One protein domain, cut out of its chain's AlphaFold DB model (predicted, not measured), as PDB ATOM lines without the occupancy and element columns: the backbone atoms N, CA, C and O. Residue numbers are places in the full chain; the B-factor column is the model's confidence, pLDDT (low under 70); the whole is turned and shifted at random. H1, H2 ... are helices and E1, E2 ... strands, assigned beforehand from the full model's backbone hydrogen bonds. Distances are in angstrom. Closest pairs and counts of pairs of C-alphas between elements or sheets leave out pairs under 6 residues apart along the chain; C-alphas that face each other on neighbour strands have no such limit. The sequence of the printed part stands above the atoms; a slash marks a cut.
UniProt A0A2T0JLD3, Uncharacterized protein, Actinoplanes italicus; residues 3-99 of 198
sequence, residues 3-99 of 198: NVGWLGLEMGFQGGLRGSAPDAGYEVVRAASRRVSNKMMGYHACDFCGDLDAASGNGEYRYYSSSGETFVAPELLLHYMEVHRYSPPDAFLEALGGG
ATOM      1  N   ASN A   3      23.472  16.396 121.426       94.06
ATOM      2  CA  ASN A   3      24.274  17.587 121.700       94.06
ATOM      3  C   ASN A   3      23.469  18.862 121.419       94.06
ATOM      4  O   ASN A   3      22.847  18.972 120.361       94.06
ATOM      5  N   VAL A   4      23.507  19.821 122.345       93.69
ATOM      6  CA  VAL A   4      22.811  21.113 122.245       93.69
ATOM      7  C   VAL A   4      23.758  22.240 122.641       93.69
ATOM      8  O   VAL A   4      24.484  22.124 123.619       93.69
ATOM      9  N   GLY A   5      23.734  23.353 121.908       90.75
ATOM     10  CA  GLY A   5      24.470  24.558 122.286       90.75
ATOM     11  C   GLY A   5      25.985  24.469 122.117       90.75
ATOM     12  O   GLY A   5      26.682  25.323 122.644       90.75
ATOM     13  N   TRP A   6      26.507  23.491 121.374       90.06
ATOM     14  CA  TRP A   6      27.914  23.481 120.960       90.06
ATOM     15  C   TRP A   6      28.053  24.348 119.712       90.06
ATOM     16  O   TRP A   6      27.859  23.887 118.586       90.06
ATOM     17  N   LEU A   7      28.286  25.637 119.943       88.12
ATOM     18  CA  LEU A   7      28.306  26.674 118.918       88.12
ATOM     19  C   LEU A   7      29.743  27.102 118.622       88.12
ATOM     20  O   LEU A   7      30.587  27.118 119.514       88.12
ATOM     21  N   GLY A   8      29.991  27.505 117.380       84.50
ATOM     22  CA  GLY A   8      31.259  28.102 116.973       84.50
ATOM     23  C   GLY A   8      31.107  28.840 115.651       84.50
ATOM     24  O   GLY A   8      30.197  28.545 114.870       84.50
ATOM     25  N   LEU A   9      32.002  29.793 115.391       82.62
ATOM     26  CA  LEU A   9      31.966  30.597 114.161       82.62
ATOM     27  C   LEU A   9      32.071  29.729 112.894       82.62
ATOM     28  O   LEU A   9      31.446  30.043 111.883       82.62
ATOM     29  N   GLU A  10      32.810  28.619 112.966       78.38
ATOM     30  CA  GLU A  10      33.012  27.690 111.845       78.38
ATOM     31  C   GLU A  10      31.951  26.580 111.766       78.38
ATOM     32  O   GLU A  10      31.663  26.069 110.685       78.38
ATOM     33  N   MET A  11      31.354  26.214 112.903       69.19
ATOM     34  CA  MET A  11      30.434  25.072 113.024       69.19
ATOM     35  C   MET A  11      28.960  25.466 112.834       69.19
ATOM     36  O   MET A  11      28.094  24.599 112.705       69.19
ATOM     37  N   GLY A  12      28.674  26.771 112.777       67.75
ATOM     38  CA  GLY A  12      27.332  27.318 112.605       67.75
ATOM     39  C   GLY A  12      26.484  27.278 113.880       67.75
ATOM     40  O   GLY A  12      26.930  26.879 114.956       67.75
ATOM     41  N   PHE A  13      25.231  27.725 113.762       68.50
ATOM     42  CA  PHE A  13      24.275  27.738 114.870       68.50
ATOM     43  C   PHE A  13      23.415  26.467 114.867       68.50
ATOM     44  O   PHE A  13      22.735  26.168 113.885       68.50
ATOM     45  N   GLN A  14      23.406  25.729 115.980       66.38
ATOM     46  CA  GLN A  14      22.505  24.591 116.185       66.38
ATOM     47  C   GLN A  14      21.096  25.084 116.547       66.38
ATOM     48  O   GLN A  14      20.770  25.208 117.722       66.38
ATOM     49  N   GLY A  15      20.259  25.387 115.557       59.88
ATOM     50  CA  GLY A  15      18.945  26.006 115.765       59.88
ATOM     51  C   GLY A  15      18.809  27.303 114.968       59.88
ATOM     52  O   GLY A  15      19.620  27.589 114.092       59.88
ATOM     53  N   GLY A  16      17.765  28.086 115.235       56.47
ATOM     54  CA  GLY A  16      17.554  29.379 114.577       56.47
ATOM     55  C   GLY A  16      17.999  30.558 115.444       56.47
ATOM     56  O   GLY A  16      17.841  30.526 116.662       56.47
ATOM     57  N   LEU A  17      18.462  31.645 114.816       56.34
ATOM     58  CA  LEU A  17      18.441  32.974 115.437       56.34
ATOM     59  C   LEU A  17      16.973  33.411 115.544       56.34
ATOM     60  O   LEU A  17      16.423  34.000 114.611       56.34
ATOM     61  N   ARG A  18      16.294  33.090 116.650       52.78
ATOM     62  CA  ARG A  18      14.998  33.711 116.944       52.78
ATOM     63  C   ARG A  18      15.279  35.107 117.496       52.78
ATOM     64  O   ARG A  18      15.920  35.258 118.531       52.78
ATOM     65  N   GLY A  19      14.813  36.138 116.790       49.97
ATOM     66  CA  GLY A  19      14.734  37.485 117.350       49.97
ATOM     67  C   GLY A  19      13.894  37.416 118.623       49.97
ATOM     68  O   GLY A  19      12.712  37.095 118.544       49.97
ATOM     69  N   SER A  20      14.535  37.646 119.771       51.19
ATOM     70  CA  SER A  20      14.076  37.332 121.133       51.19
ATOM     71  C   SER A  20      13.830  35.833 121.384       51.19
ATOM     72  O   SER A  20      12.828  35.266 120.955       51.19
ATOM     73  N   ALA A  21      14.735  35.185 122.126       48.91
ATOM     74  CA  ALA A  21      14.363  33.986 122.872       48.91
ATOM     75  C   ALA A  21      13.212  34.389 123.813       48.91
ATOM     76  O   ALA A  21      13.354  35.401 124.502       48.91
ATOM     77  N   PRO A  22      12.068  33.686 123.833       55.88
ATOM     78  CA  PRO A  22      11.048  33.965 124.830       55.88
ATOM     79  C   PRO A  22      11.679  33.745 126.205       55.88
ATOM     80  O   PRO A  22      12.225  32.666 126.440       55.88
ATOM     81  N   ASP A  23      11.589  34.728 127.104       66.12
ATOM     82  CA  ASP A  23      12.143  34.664 128.469       66.12
ATOM     83  C   ASP A  23      11.798  33.337 129.187       66.12
ATOM     84  O   ASP A  23      12.586  32.808 129.966       66.12
ATOM     85  N   ALA A  24      10.655  32.728 128.842       71.56
ATOM     86  CA  ALA A  24      10.213  31.429 129.344       71.56
ATOM     87  C   ALA A  24      11.180  30.260 129.051       71.56
ATOM     88  O   ALA A  24      11.346  29.389 129.901       71.56
ATOM     89  N   GLY A  25      11.819  30.213 127.877       87.00
ATOM     90  CA  GLY A  25      12.740  29.124 127.529       87.00
ATOM     91  C   GLY A  25      14.048  29.198 128.316       87.00
ATOM     92  O   GLY A  25      14.565  28.174 128.753       87.00
ATOM     93  N   TYR A  26      14.556  30.413 128.542       90.25
ATOM     94  CA  TYR A  26      15.763  30.636 129.337       90.25
ATOM     95  C   TYR A  26      15.583  30.175 130.780       90.25
ATOM     96  O   TYR A  26      16.410  29.418 131.278       90.25
ATOM     97  N   GLU A  27      14.479  30.551 131.426       90.19
ATOM     98  CA  GLU A  27      14.226  30.164 132.816       90.19
ATOM     99  C   GLU A  27      14.079  28.648 132.995       90.19
ATOM    100  O   GLU A  27      14.575  28.096 133.977       90.19
ATOM    101  N   VAL A  28      13.470  27.953 132.025       91.00
ATOM    102  CA  VAL A  28      13.382  26.482 132.027       91.00
ATOM    103  C   VAL A  28      14.772  25.851 131.958       91.00
ATOM    104  O   VAL A  28      15.083  24.968 132.760       91.00
ATOM    105  N   VAL A  29      15.626  26.314 131.040       93.50
ATOM    106  CA  VAL A  29      16.996  25.795 130.917       93.50
ATOM    107  C   VAL A  29      17.800  26.129 132.170       93.50
ATOM    108  O   VAL A  29      18.374  25.225 132.765       93.50
ATOM    109  N   ARG A  30      17.761  27.378 132.647       92.62
ATOM    110  CA  ARG A  30      18.451  27.829 133.866       92.62
ATOM    111  C   ARG A  30      18.078  26.990 135.087       92.62
ATOM    112  O   ARG A  30      18.958  26.601 135.847       92.62
ATOM    113  N   ALA A  31      16.794  26.676 135.267       89.44
ATOM    114  CA  ALA A  31      16.328  25.829 136.365       89.44
ATOM    115  C   ALA A  31      16.769  24.356 136.231       89.44
ATOM    116  O   ALA A  31      16.925  23.655 137.238       89.44
ATOM    117  N   ALA A  32      16.963  23.875 134.999       91.50
ATOM    118  CA  ALA A  32      17.440  22.526 134.709       91.50
ATOM    119  C   ALA A  32      18.976  22.399 134.763       91.50
ATOM    120  O   ALA A  32      19.485  21.327 135.086       91.50
ATOM    121  N   SER A  33      19.725  23.476 134.506       92.38
ATOM    122  CA  SER A  33      21.197  23.549 134.528       92.38
ATOM    123  C   SER A  33      21.769  23.555 135.955       92.38
ATOM    124  O   SER A  33      22.476  24.473 136.365       92.38
ATOM    125  N   ARG A  34      21.450  22.527 136.749       83.06
ATOM    126  CA  ARG A  34      21.739  22.494 138.194       83.06
ATOM    127  C   ARG A  34      23.209  22.283 138.527       83.06
ATOM    128  O   ARG A  34      23.682  22.802 139.534       83.06
ATOM    129  N   ARG A  35      23.918  21.483 137.726       88.88
ATOM    130  CA  ARG A  35      25.289  21.077 138.035       88.88
ATOM    131  C   ARG A  35      26.095  20.792 136.778       88.88
ATOM    132  O   ARG A  35      25.633  20.082 135.888       88.88
ATOM    133  N   VAL A  36      27.301  21.347 136.739       91.00
ATOM    134  CA  VAL A  36      28.294  21.080 135.694       91.00
ATOM    135  C   VAL A  36      29.028  19.785 136.040       91.00
ATOM    136  O   VAL A  36      29.477  19.605 137.173       91.00
ATOM    137  N   SER A  37      29.144  18.899 135.059       89.56
ATOM    138  CA  SER A  37      29.799  17.587 135.128       89.56
ATOM    139  C   SER A  37      30.886  17.470 134.050       89.56
ATOM    140  O   SER A  37      31.008  18.368 133.216       89.56
ATOM    141  N   ASN A  38      31.668  16.381 134.059       88.88
ATOM    142  CA  ASN A  38      32.728  16.086 133.078       88.88
ATOM    143  C   ASN A  38      33.650  17.285 132.812       88.88
ATOM    144  O   ASN A  38      33.837  17.712 131.672       88.88
ATOM    145  N   LYS A  39      34.195  17.864 133.885       90.00
ATOM    146  CA  LYS A  39      35.151  18.964 133.757       90.00
ATOM    147  C   LYS A  39      36.430  18.460 133.099       90.00
ATOM    148  O   LYS A  39      37.004  17.467 133.531       90.00
ATOM    149  N   MET A  40      36.882  19.168 132.076       87.88
ATOM    150  CA  MET A  40      38.048  18.810 131.278       87.88
ATOM    151  C   MET A  40      39.259  19.676 131.635       87.88
ATOM    152  O   MET A  40      39.146  20.767 132.197       87.88
ATOM    153  N   MET A  41      40.445  19.194 131.261       87.12
ATOM    154  CA  MET A  41      41.674  19.984 131.317       87.12
ATOM    155  C   MET A  41      41.660  21.043 130.208       87.12
ATOM    156  O   MET A  41      41.860  20.727 129.037       87.12
ATOM    157  N   GLY A  42      41.444  22.303 130.587       89.62
ATOM    158  CA  GLY A  42      41.345  23.439 129.669       89.62
ATOM    159  C   GLY A  42      40.019  24.176 129.823       89.62
ATOM    160  O   GLY A  42      39.235  23.867 130.713       89.62
ATOM    161  N   TYR A  43      39.785  25.169 128.968       90.88
ATOM    162  CA  TYR A  43      38.547  25.946 128.953       90.88
ATOM    163  C   TYR A  43      38.121  26.194 127.511       90.88
ATOM    164  O   TYR A  43      38.963  26.455 126.650       90.88
ATOM    165  N   HIS A  44      36.817  26.137 127.267       89.56
ATOM    166  CA  HIS A  44      36.206  26.644 126.048       89.56
ATOM    167  C   HIS A  44      35.848  28.108 126.267       89.56
ATOM    168  O   HIS A  44      35.058  28.410 127.162       89.56
ATOM    169  N   ALA A  45      36.444  29.008 125.491       91.38
ATOM    170  CA  ALA A  45      36.090  30.422 125.494       91.38
ATOM    171  C   ALA A  45      34.993  30.676 124.456       91.38
ATOM    172  O   ALA A  45      34.962  30.054 123.398       91.38
ATOM    173  N   CYS A  46      34.078  31.595 124.745       91.12
ATOM    174  CA  CYS A  46      33.049  31.981 123.793       91.12
ATOM    175  C   CYS A  46      33.660  32.667 122.557       91.12
ATOM    176  O   CYS A  46      34.058  33.828 122.637       91.12
ATOM    177  N   ASP A  47      33.623  31.996 121.401       88.94
ATOM    178  CA  ASP A  47      34.064  32.532 120.098       88.94
ATOM    179  C   ASP A  47      33.348  33.826 119.667       88.94
ATOM    180  O   ASP A  47      33.798  34.534 118.767       88.94
ATOM    181  N   PHE A  48      32.185  34.116 120.254       86.88
ATOM    182  CA  PHE A  48      31.340  35.248 119.874       86.88
ATOM    183  C   PHE A  48      31.602  36.505 120.715       86.88
ATOM    184  O   PHE A  48      31.106  37.583 120.377       86.88
ATOM    185  N   CYS A  49      32.355  36.385 121.811       88.38
ATOM    186  CA  CYS A  49      32.788  37.514 122.626       88.38
ATOM    187  C   CYS A  49      34.107  38.078 122.069       88.38
ATOM    188  O   CYS A  49      35.070  37.347 121.881       88.38
ATOM    189  N   GLY A  50      34.162  39.387 121.803       72.31
ATOM    190  CA  GLY A  50      35.307  40.060 121.164       72.31
ATOM    191  C   GLY A  50      36.524  40.341 122.067       72.31
ATOM    192  O   GLY A  50      37.035  41.455 122.011       72.31
ATOM    193  N   ASP A  51      36.985  39.344 122.833       74.31
ATOM    194  CA  ASP A  51      38.200  39.290 123.686       74.31
ATOM    195  C   ASP A  51      38.216  39.907 125.113       74.31
ATOM    196  O   ASP A  51      37.372  40.703 125.522       74.31
ATOM    197  N   LEU A  52      39.241  39.435 125.854       58.66
ATOM    198  CA  LEU A  52      39.670  39.543 127.268       58.66
ATOM    199  C   LEU A  52      38.684  39.109 128.360       58.66
ATOM    200  O   LEU A  52      39.122  38.444 129.295       58.66
ATOM    201  N   ASP A  53      37.389  39.372 128.201       68.06
ATOM    202  CA  ASP A  53      36.347  38.964 129.162       68.06
ATOM    203  C   ASP A  53      35.383  37.926 128.559       68.06
ATOM    204  O   ASP A  53      34.205  37.851 128.918       68.06
ATOM    205  N   ALA A  54      35.865  37.130 127.598       83.06
ATOM    206  CA  ALA A  54      35.064  36.076 126.994       83.06
ATOM    207  C   ALA A  54      34.629  35.075 128.071       83.06
ATOM    208  O   ALA A  54      35.463  34.503 128.780       83.06
ATOM    209  N   ALA A  55      33.316  34.850 128.176       90.81
ATOM    210  CA  ALA A  55      32.794  33.805 129.041       90.81
ATOM    211  C   ALA A  55      33.472  32.483 128.678       90.81
ATOM    212  O   ALA A  55      33.632  32.158 127.498       90.81
ATOM    213  N   SER A  56      33.876  31.733 129.697       93.06
ATOM    214  CA  SER A  56      34.499  30.433 129.513       93.06
ATOM    215  C   SER A  56      33.880  29.395 130.433       93.06
ATOM    216  O   SER A  56      33.337  29.725 131.486       93.06
ATOM    217  N   GLY A  57      33.930  28.144 129.996       93.38
ATOM    218  CA  GLY A  57      33.471  26.989 130.755       93.38
ATOM    219  C   GLY A  57      34.358  25.790 130.464       93.38
ATOM    220  O   GLY A  57      35.052  25.762 129.446       93.38
ATOM    221  N   ASN A  58      34.371  24.808 131.358       95.12
ATOM    222  CA  ASN A  58      35.218  23.621 131.203       95.12
ATOM    223  C   ASN A  58      34.490  22.297 131.385       95.12
ATOM    224  O   ASN A  58      35.141  21.257 131.380       95.12
ATOM    225  N   GLY A  59      33.170  22.314 131.525       94.56
ATOM    226  CA  GLY A  59      32.376  21.098 131.600       94.56
ATOM    227  C   GLY A  59      31.073  21.196 130.828       94.56
ATOM    228  O   GLY A  59      30.869  22.062 129.969       94.56
ATOM    229  N   GLU A  60      30.175  20.281 131.160       95.75
ATOM    230  CA  GLU A  60      28.889  20.130 130.500       95.75
ATOM    231  C   GLU A  60      27.745  19.948 131.499       95.75
ATOM    232  O   GLU A  60      27.887  19.362 132.577       95.75
ATOM    233  N   TYR A  61      26.574  20.420 131.097       95.81
ATOM    234  CA  TYR A  61      25.304  20.049 131.692       95.81
ATOM    235  C   TYR A  61      24.758  18.809 130.991       95.81
ATOM    236  O   TYR A  61      24.751  18.730 129.758       95.81
ATOM    237  N   ARG A  62      24.225  17.876 131.780       95.19
ATOM    238  CA  ARG A  62      23.471  16.722 131.291       95.19
ATOM    239  C   ARG A  62      22.017  16.858 131.703       95.19
ATOM    240  O   ARG A  62      21.716  17.110 132.865       95.19
ATOM    241  N   TYR A  63      21.123  16.681 130.740       94.62
ATOM    242  CA  TYR A  63      19.688  16.800 130.937       94.62
ATOM    243  C   TYR A  63      19.013  15.479 130.618       94.62
ATOM    244  O   TYR A  63      19.232  14.898 129.554       94.62
ATOM    245  N   TYR A  64      18.145  15.043 131.518       94.00
ATOM    246  CA  TYR A  64      17.397  13.804 131.391       94.00
ATOM    247  C   TYR A  64      15.922  14.139 131.227       94.00
ATOM    248  O   TYR A  64      15.317  14.762 132.093       94.00
ATOM    249  N   SER A  65      15.346  13.728 130.103       92.88
ATOM    250  CA  SER A  65      13.909  13.854 129.847       92.88
ATOM    251  C   SER A  65      13.147  12.636 130.364       92.88
ATOM    252  O   SER A  65      13.699  11.532 130.423       92.88
ATOM    253  N   SER A  66      11.861  12.796 130.674       91.44
ATOM    254  CA  SER A  66      10.982  11.675 131.033       91.44
ATOM    255  C   SER A  66      10.635  10.766 129.844       91.44
ATOM    256  O   SER A  66      10.259   9.615 130.054       91.44
ATOM    257  N   SER A  67      10.830  11.229 128.603       89.50
ATOM    258  CA  SER A  67      10.725  10.422 127.376       89.50
ATOM    259  C   SER A  67      11.918   9.479 127.158       89.50
ATOM    260  O   SER A  67      11.865   8.619 126.281       89.50
ATOM    261  N   GLY A  68      12.986   9.604 127.955       91.00
ATOM    262  CA  GLY A  68      14.170   8.741 127.888       91.00
ATOM    263  C   GLY A  68      15.342   9.329 127.098       91.00
ATOM    264  O   GLY A  68      16.435   8.760 127.109       91.00
ATOM    265  N   GLU A  69      15.166  10.483 126.459       93.62
ATOM    266  CA  GLU A  69      16.247  11.212 125.797       93.62
ATOM    267  C   GLU A  69      17.179  11.855 126.831       93.62
ATOM    268  O   GLU A  69      16.735  12.356 127.871       93.62
ATOM    269  N   THR A  70      18.473  11.859 126.517       94.88
ATOM    270  CA  THR A  70      19.504  12.554 127.294       94.88
ATOM    271  C   THR A  70      20.180  13.581 126.404       94.88
ATOM    272  O   THR A  70      20.720  13.218 125.351       94.88
ATOM    273  N   PHE A  71      20.165  14.837 126.837       96.06
ATOM    274  CA  PHE A  71      20.815  15.951 126.159       96.06
ATOM    275  C   PHE A  71      22.081  16.360 126.901       96.06
ATOM    276  O   PHE A  71      22.149  16.249 128.124       96.06
ATOM    277  N   VAL A  72      23.065  16.850 126.159       96.12
ATOM    278  CA  VAL A  72      24.338  17.324 126.697       96.12
ATOM    279  C   VAL A  72      24.643  18.685 126.097       96.12
ATOM    280  O   VAL A  72      24.573  18.855 124.876       96.12
ATOM    281  N   ALA A  73      24.970  19.650 126.948       96.06
ATOM    282  CA  ALA A  73      25.286  21.007 126.528       96.06
ATOM    283  C   ALA A  73      26.518  21.541 127.256       96.06
ATOM    284  O   ALA A  73      26.715  21.183 128.417       96.06
ATOM    285  N   PRO A  74      27.319  22.419 126.630       95.69
ATOM    286  CA  PRO A  74      28.444  23.026 127.322       95.69
ATOM    287  C   PRO A  74      27.947  23.901 128.474       95.69
ATOM    288  O   PRO A  74      26.834  24.434 128.438       95.69
ATOM    289  N   GLU A  75      28.811  24.125 129.459       95.81
ATOM    290  CA  GLU A  75      28.582  25.098 130.535       95.81
ATOM    291  C   GLU A  75      28.208  26.496 129.994       95.81
ATOM    292  O   GLU A  75      27.413  27.218 130.593       95.81
ATOM    293  N   LEU A  76      28.678  26.843 128.790       94.75
ATOM    294  CA  LEU A  76      28.344  28.092 128.103       94.75
ATOM    295  C   LEU A  76      26.913  28.174 127.543       94.75
ATOM    296  O   LEU A  76      26.553  29.225 127.015       94.75
ATOM    297  N   LEU A  77      26.071  27.138 127.656       94.50
ATOM    298  CA  LEU A  77      24.705  27.165 127.111       94.50
ATOM    299  C   LEU A  77      23.909  28.388 127.591       94.50
ATOM    300  O   LEU A  77      23.324  29.097 126.770       94.50
ATOM    301  N   LEU A  78      23.909  28.657 128.900       94.06
ATOM    302  CA  LEU A  78      23.177  29.793 129.469       94.06
ATOM    303  C   LEU A  78      23.736  31.126 128.973       94.06
ATOM    304  O   LEU A  78      22.965  32.002 128.585       94.06
ATOM    305  N   HIS A  79      25.063  31.245 128.882       92.81
ATOM    306  CA  HIS A  79      25.721  32.416 128.310       92.81
ATOM    307  C   HIS A  79      25.307  32.642 126.847       92.81
ATOM    308  O   HIS A  79      24.958  33.759 126.465       92.81
ATOM    309  N   TYR A  80      25.276  31.588 126.027       91.38
ATOM    310  CA  TYR A  80      24.829  31.694 124.640       91.38
ATOM    311  C   TYR A  80      23.375  32.163 124.543       91.38
ATOM    312  O   TYR A  80      23.057  32.990 123.685       91.38
ATOM    313  N   MET A  81      22.492  31.672 125.412       91.06
ATOM    314  CA  MET A  81      21.086  32.087 125.431       91.06
ATOM    315  C   MET A  81      20.921  33.544 125.882       91.06
ATOM    316  O   MET A  81      20.202  34.312 125.240       91.06
ATOM    317  N   GLU A  82      21.602  33.937 126.956       89.69
ATOM    318  CA  GLU A  82      21.465  35.258 127.571       89.69
ATOM    319  C   GLU A  82      22.135  36.358 126.738       89.69
ATOM    320  O   GLU A  82      21.497  37.351 126.371       89.69
ATOM    321  N   VAL A  83      23.411  36.166 126.396       88.88
ATOM    322  CA  VAL A  83      24.251  37.181 125.744       88.88
ATOM    323  C   VAL A  83      24.090  37.140 124.229       88.88
ATOM    324  O   VAL A  83      23.902  38.175 123.590       88.88
ATOM    325  N   HIS A  84      24.112  35.939 123.649       87.00
ATOM    326  CA  HIS A  84      24.112  35.751 122.196       87.00
ATOM    327  C   HIS A  84      22.739  35.395 121.617       87.00
ATOM    328  O   HIS A  84      22.622  35.163 120.414       87.00
ATOM    329  N   ARG A  85      21.685  35.404 122.449       85.62
ATOM    330  CA  ARG A  85      20.288  35.143 122.048       85.62
ATOM    331  C   ARG A  85      20.116  33.822 121.305       85.62
ATOM    332  O   ARG A  85      19.241  33.684 120.449       85.62
ATOM    333  N   TYR A  86      20.956  32.850 121.641       88.06
ATOM    334  CA  TYR A  86      20.827  31.497 121.144       88.06
ATOM    335  C   TYR A  86      19.471  30.916 121.558       88.06
ATOM    336  O   TYR A  86      19.088  30.980 122.725       88.06
ATOM    337  N   SER A  87      18.755  30.333 120.598       87.62
ATOM    338  CA  SER A  87      17.546  29.554 120.855       87.62
ATOM    339  C   SER A  87      17.883  28.073 120.688       87.62
ATOM    340  O   SER A  87      18.118  27.646 119.552       87.62
ATOM    341  N   PRO A  88      17.886  27.279 121.775       90.75
ATOM    342  CA  PRO A  88      18.014  25.832 121.678       90.75
ATOM    343  C   PRO A  88      16.910  25.212 120.803       90.75
ATOM    344  O   PRO A  88      15.869  25.846 120.597       90.75
ATOM    345  N   PRO A  89      17.100  23.979 120.298       90.50
ATOM    346  CA  PRO A  89      16.069  23.270 119.542       90.50
ATOM    347  C   PRO A  89      14.757  23.132 120.328       90.50
ATOM    348  O   PRO A  89      14.786  22.811 121.516       90.50
ATOM    349  N   ASP A  90      13.609  23.292 119.658       88.56
ATOM    350  CA  ASP A  90      12.286  23.218 120.303       88.56
ATOM    351  C   ASP A  90      12.088  21.871 121.035       88.56
ATOM    352  O   ASP A  90      11.651  21.860 122.180       88.56
ATOM    353  N   ALA A  91      12.551  20.755 120.454       89.94
ATOM    354  CA  ALA A  91      12.508  19.430 121.087       89.94
ATOM    355  C   ALA A  91      13.263  19.359 122.432       89.94
ATOM    356  O   ALA A  91      12.846  18.646 123.341       89.94
ATOM    357  N   PHE A  92      14.360  20.110 122.588       92.75
ATOM    358  CA  PHE A  92      15.080  20.193 123.863       92.75
ATOM    359  C   PHE A  92      14.274  20.981 124.902       92.75
ATOM    360  O   PHE A  92      14.151  20.553 126.047       92.75
ATOM    361  N   LEU A  93      13.685  22.109 124.501       91.19
ATOM    362  CA  LEU A  93      12.855  22.927 125.391       91.19
ATOM    363  C   LEU A  93      11.584  22.183 125.821       91.19
ATOM    364  O   LEU A  93      11.221  22.228 126.993       91.19
ATOM    365  N   GLU A  94      10.941  21.464 124.901       90.69
ATOM    366  CA  GLU A  94       9.785  20.605 125.182       90.69
ATOM    367  C   GLU A  94      10.141  19.497 126.182       90.69
ATOM    368  O   GLU A  94       9.411  19.280 127.150       90.69
ATOM    369  N   ALA A  95      11.298  18.852 126.000       91.69
ATOM    370  CA  ALA A  95      11.782  17.810 126.898       91.69
ATOM    371  C   ALA A  95      12.029  18.313 128.334       91.69
ATOM    372  O   ALA A  95      11.800  17.566 129.287       91.69
ATOM    373  N   LEU A  96      12.467  19.567 128.505       89.25
ATOM    374  CA  LEU A  96      12.665  20.184 129.823       89.25
ATOM    375  C   LEU A  96      11.375  20.757 130.427       89.25
ATOM    376  O   LEU A  96      11.172  20.693 131.639       89.25
ATOM    377  N   GLY A  97      10.495  21.316 129.594       81.44
ATOM    378  CA  GLY A  97       9.258  21.972 130.024       81.44
ATOM    379  C   GLY A  97       8.200  21.018 130.585       81.44
ATOM    380  O   GLY A  97       7.277  21.466 131.262       81.44
ATOM    381  N   GLY A  98       8.337  19.708 130.345       69.75
ATOM    382  CA  GLY A  98       7.398  18.680 130.805       69.75
ATOM    383  C   GLY A  98       7.273  18.534 132.328       69.75
ATOM    384  O   GLY A  98       6.297  17.946 132.789       69.75
ATOM    385  N   GLY A  99       8.219  19.066 133.115       63.44
ATOM    386  CA  GLY A  99       8.087  19.291 134.566       63.44
ATOM    387  C   GLY A  99       7.857  18.062 135.460       63.44
ATOM    388  O   GLY A  99       7.697  18.216 136.668       63.44
TER     389      GLY A  99
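AT A GLANCE: This is residues 3 to 99 of the 198 residues of an uncharacterized protein of Actinoplanes italicus (UniProt A0A2T0JLD3). With little regular structure, this is a two-stranded hairpin, E1 and E2, beside three short helices, H1 touching both H2 and H3, with long loops at residues 3 to 22 and 33 to 59. The printed part has 97 residues, 34 in named elements ordered H1, E1, E2, H2, H3; the class is mixed, the sheet antiparallel. It is compact, with radius of gyration of the C-alphas 13.0 A and spans 39 by 33 by 22 A.

HOW THE PARTS SIT: E1, residues 60 to 64, and E2, residues 70 to 74, form an antiparallel hairpin at 160 degrees; N 61 and O 73, 2.8 A apart, are within hydrogen-bond range. H1, residues 23 to 32, touches H2, residues 77 to 82, at a shallow tilt of 27 degrees, opposite ways; their closest C-alphas, Arg 30 and Leu 78, are 6.7 A apart. H1 touches H3, residues 90 to 97, at a steep tilt of 62 degrees, the same way; their closest C-alphas, Val 28 and Gly 97, are 6.4 A apart. In H1, H2 and H3 every O i to N i+4 pair is within hydrogen-bond range.

IN THESE COORDINATES: H1 runs 14.6 A from C-alpha 23 at (12.143, 34.664, 128.469), E1 13.1 A, E2 13.8 A, H2 8.7 A, and H3 10.3 A to C-alpha 97 at (9.258, 21.972, 130.024).

THE WHOLE: The farthest C-alphas, Leu 52 and Ser 67, are 41.1 A apart. The printed part has no cut; H1 to E1 is a long link. Residues 11 to 23, 52 to 53 and 98 to 99 have pLDDT under 70.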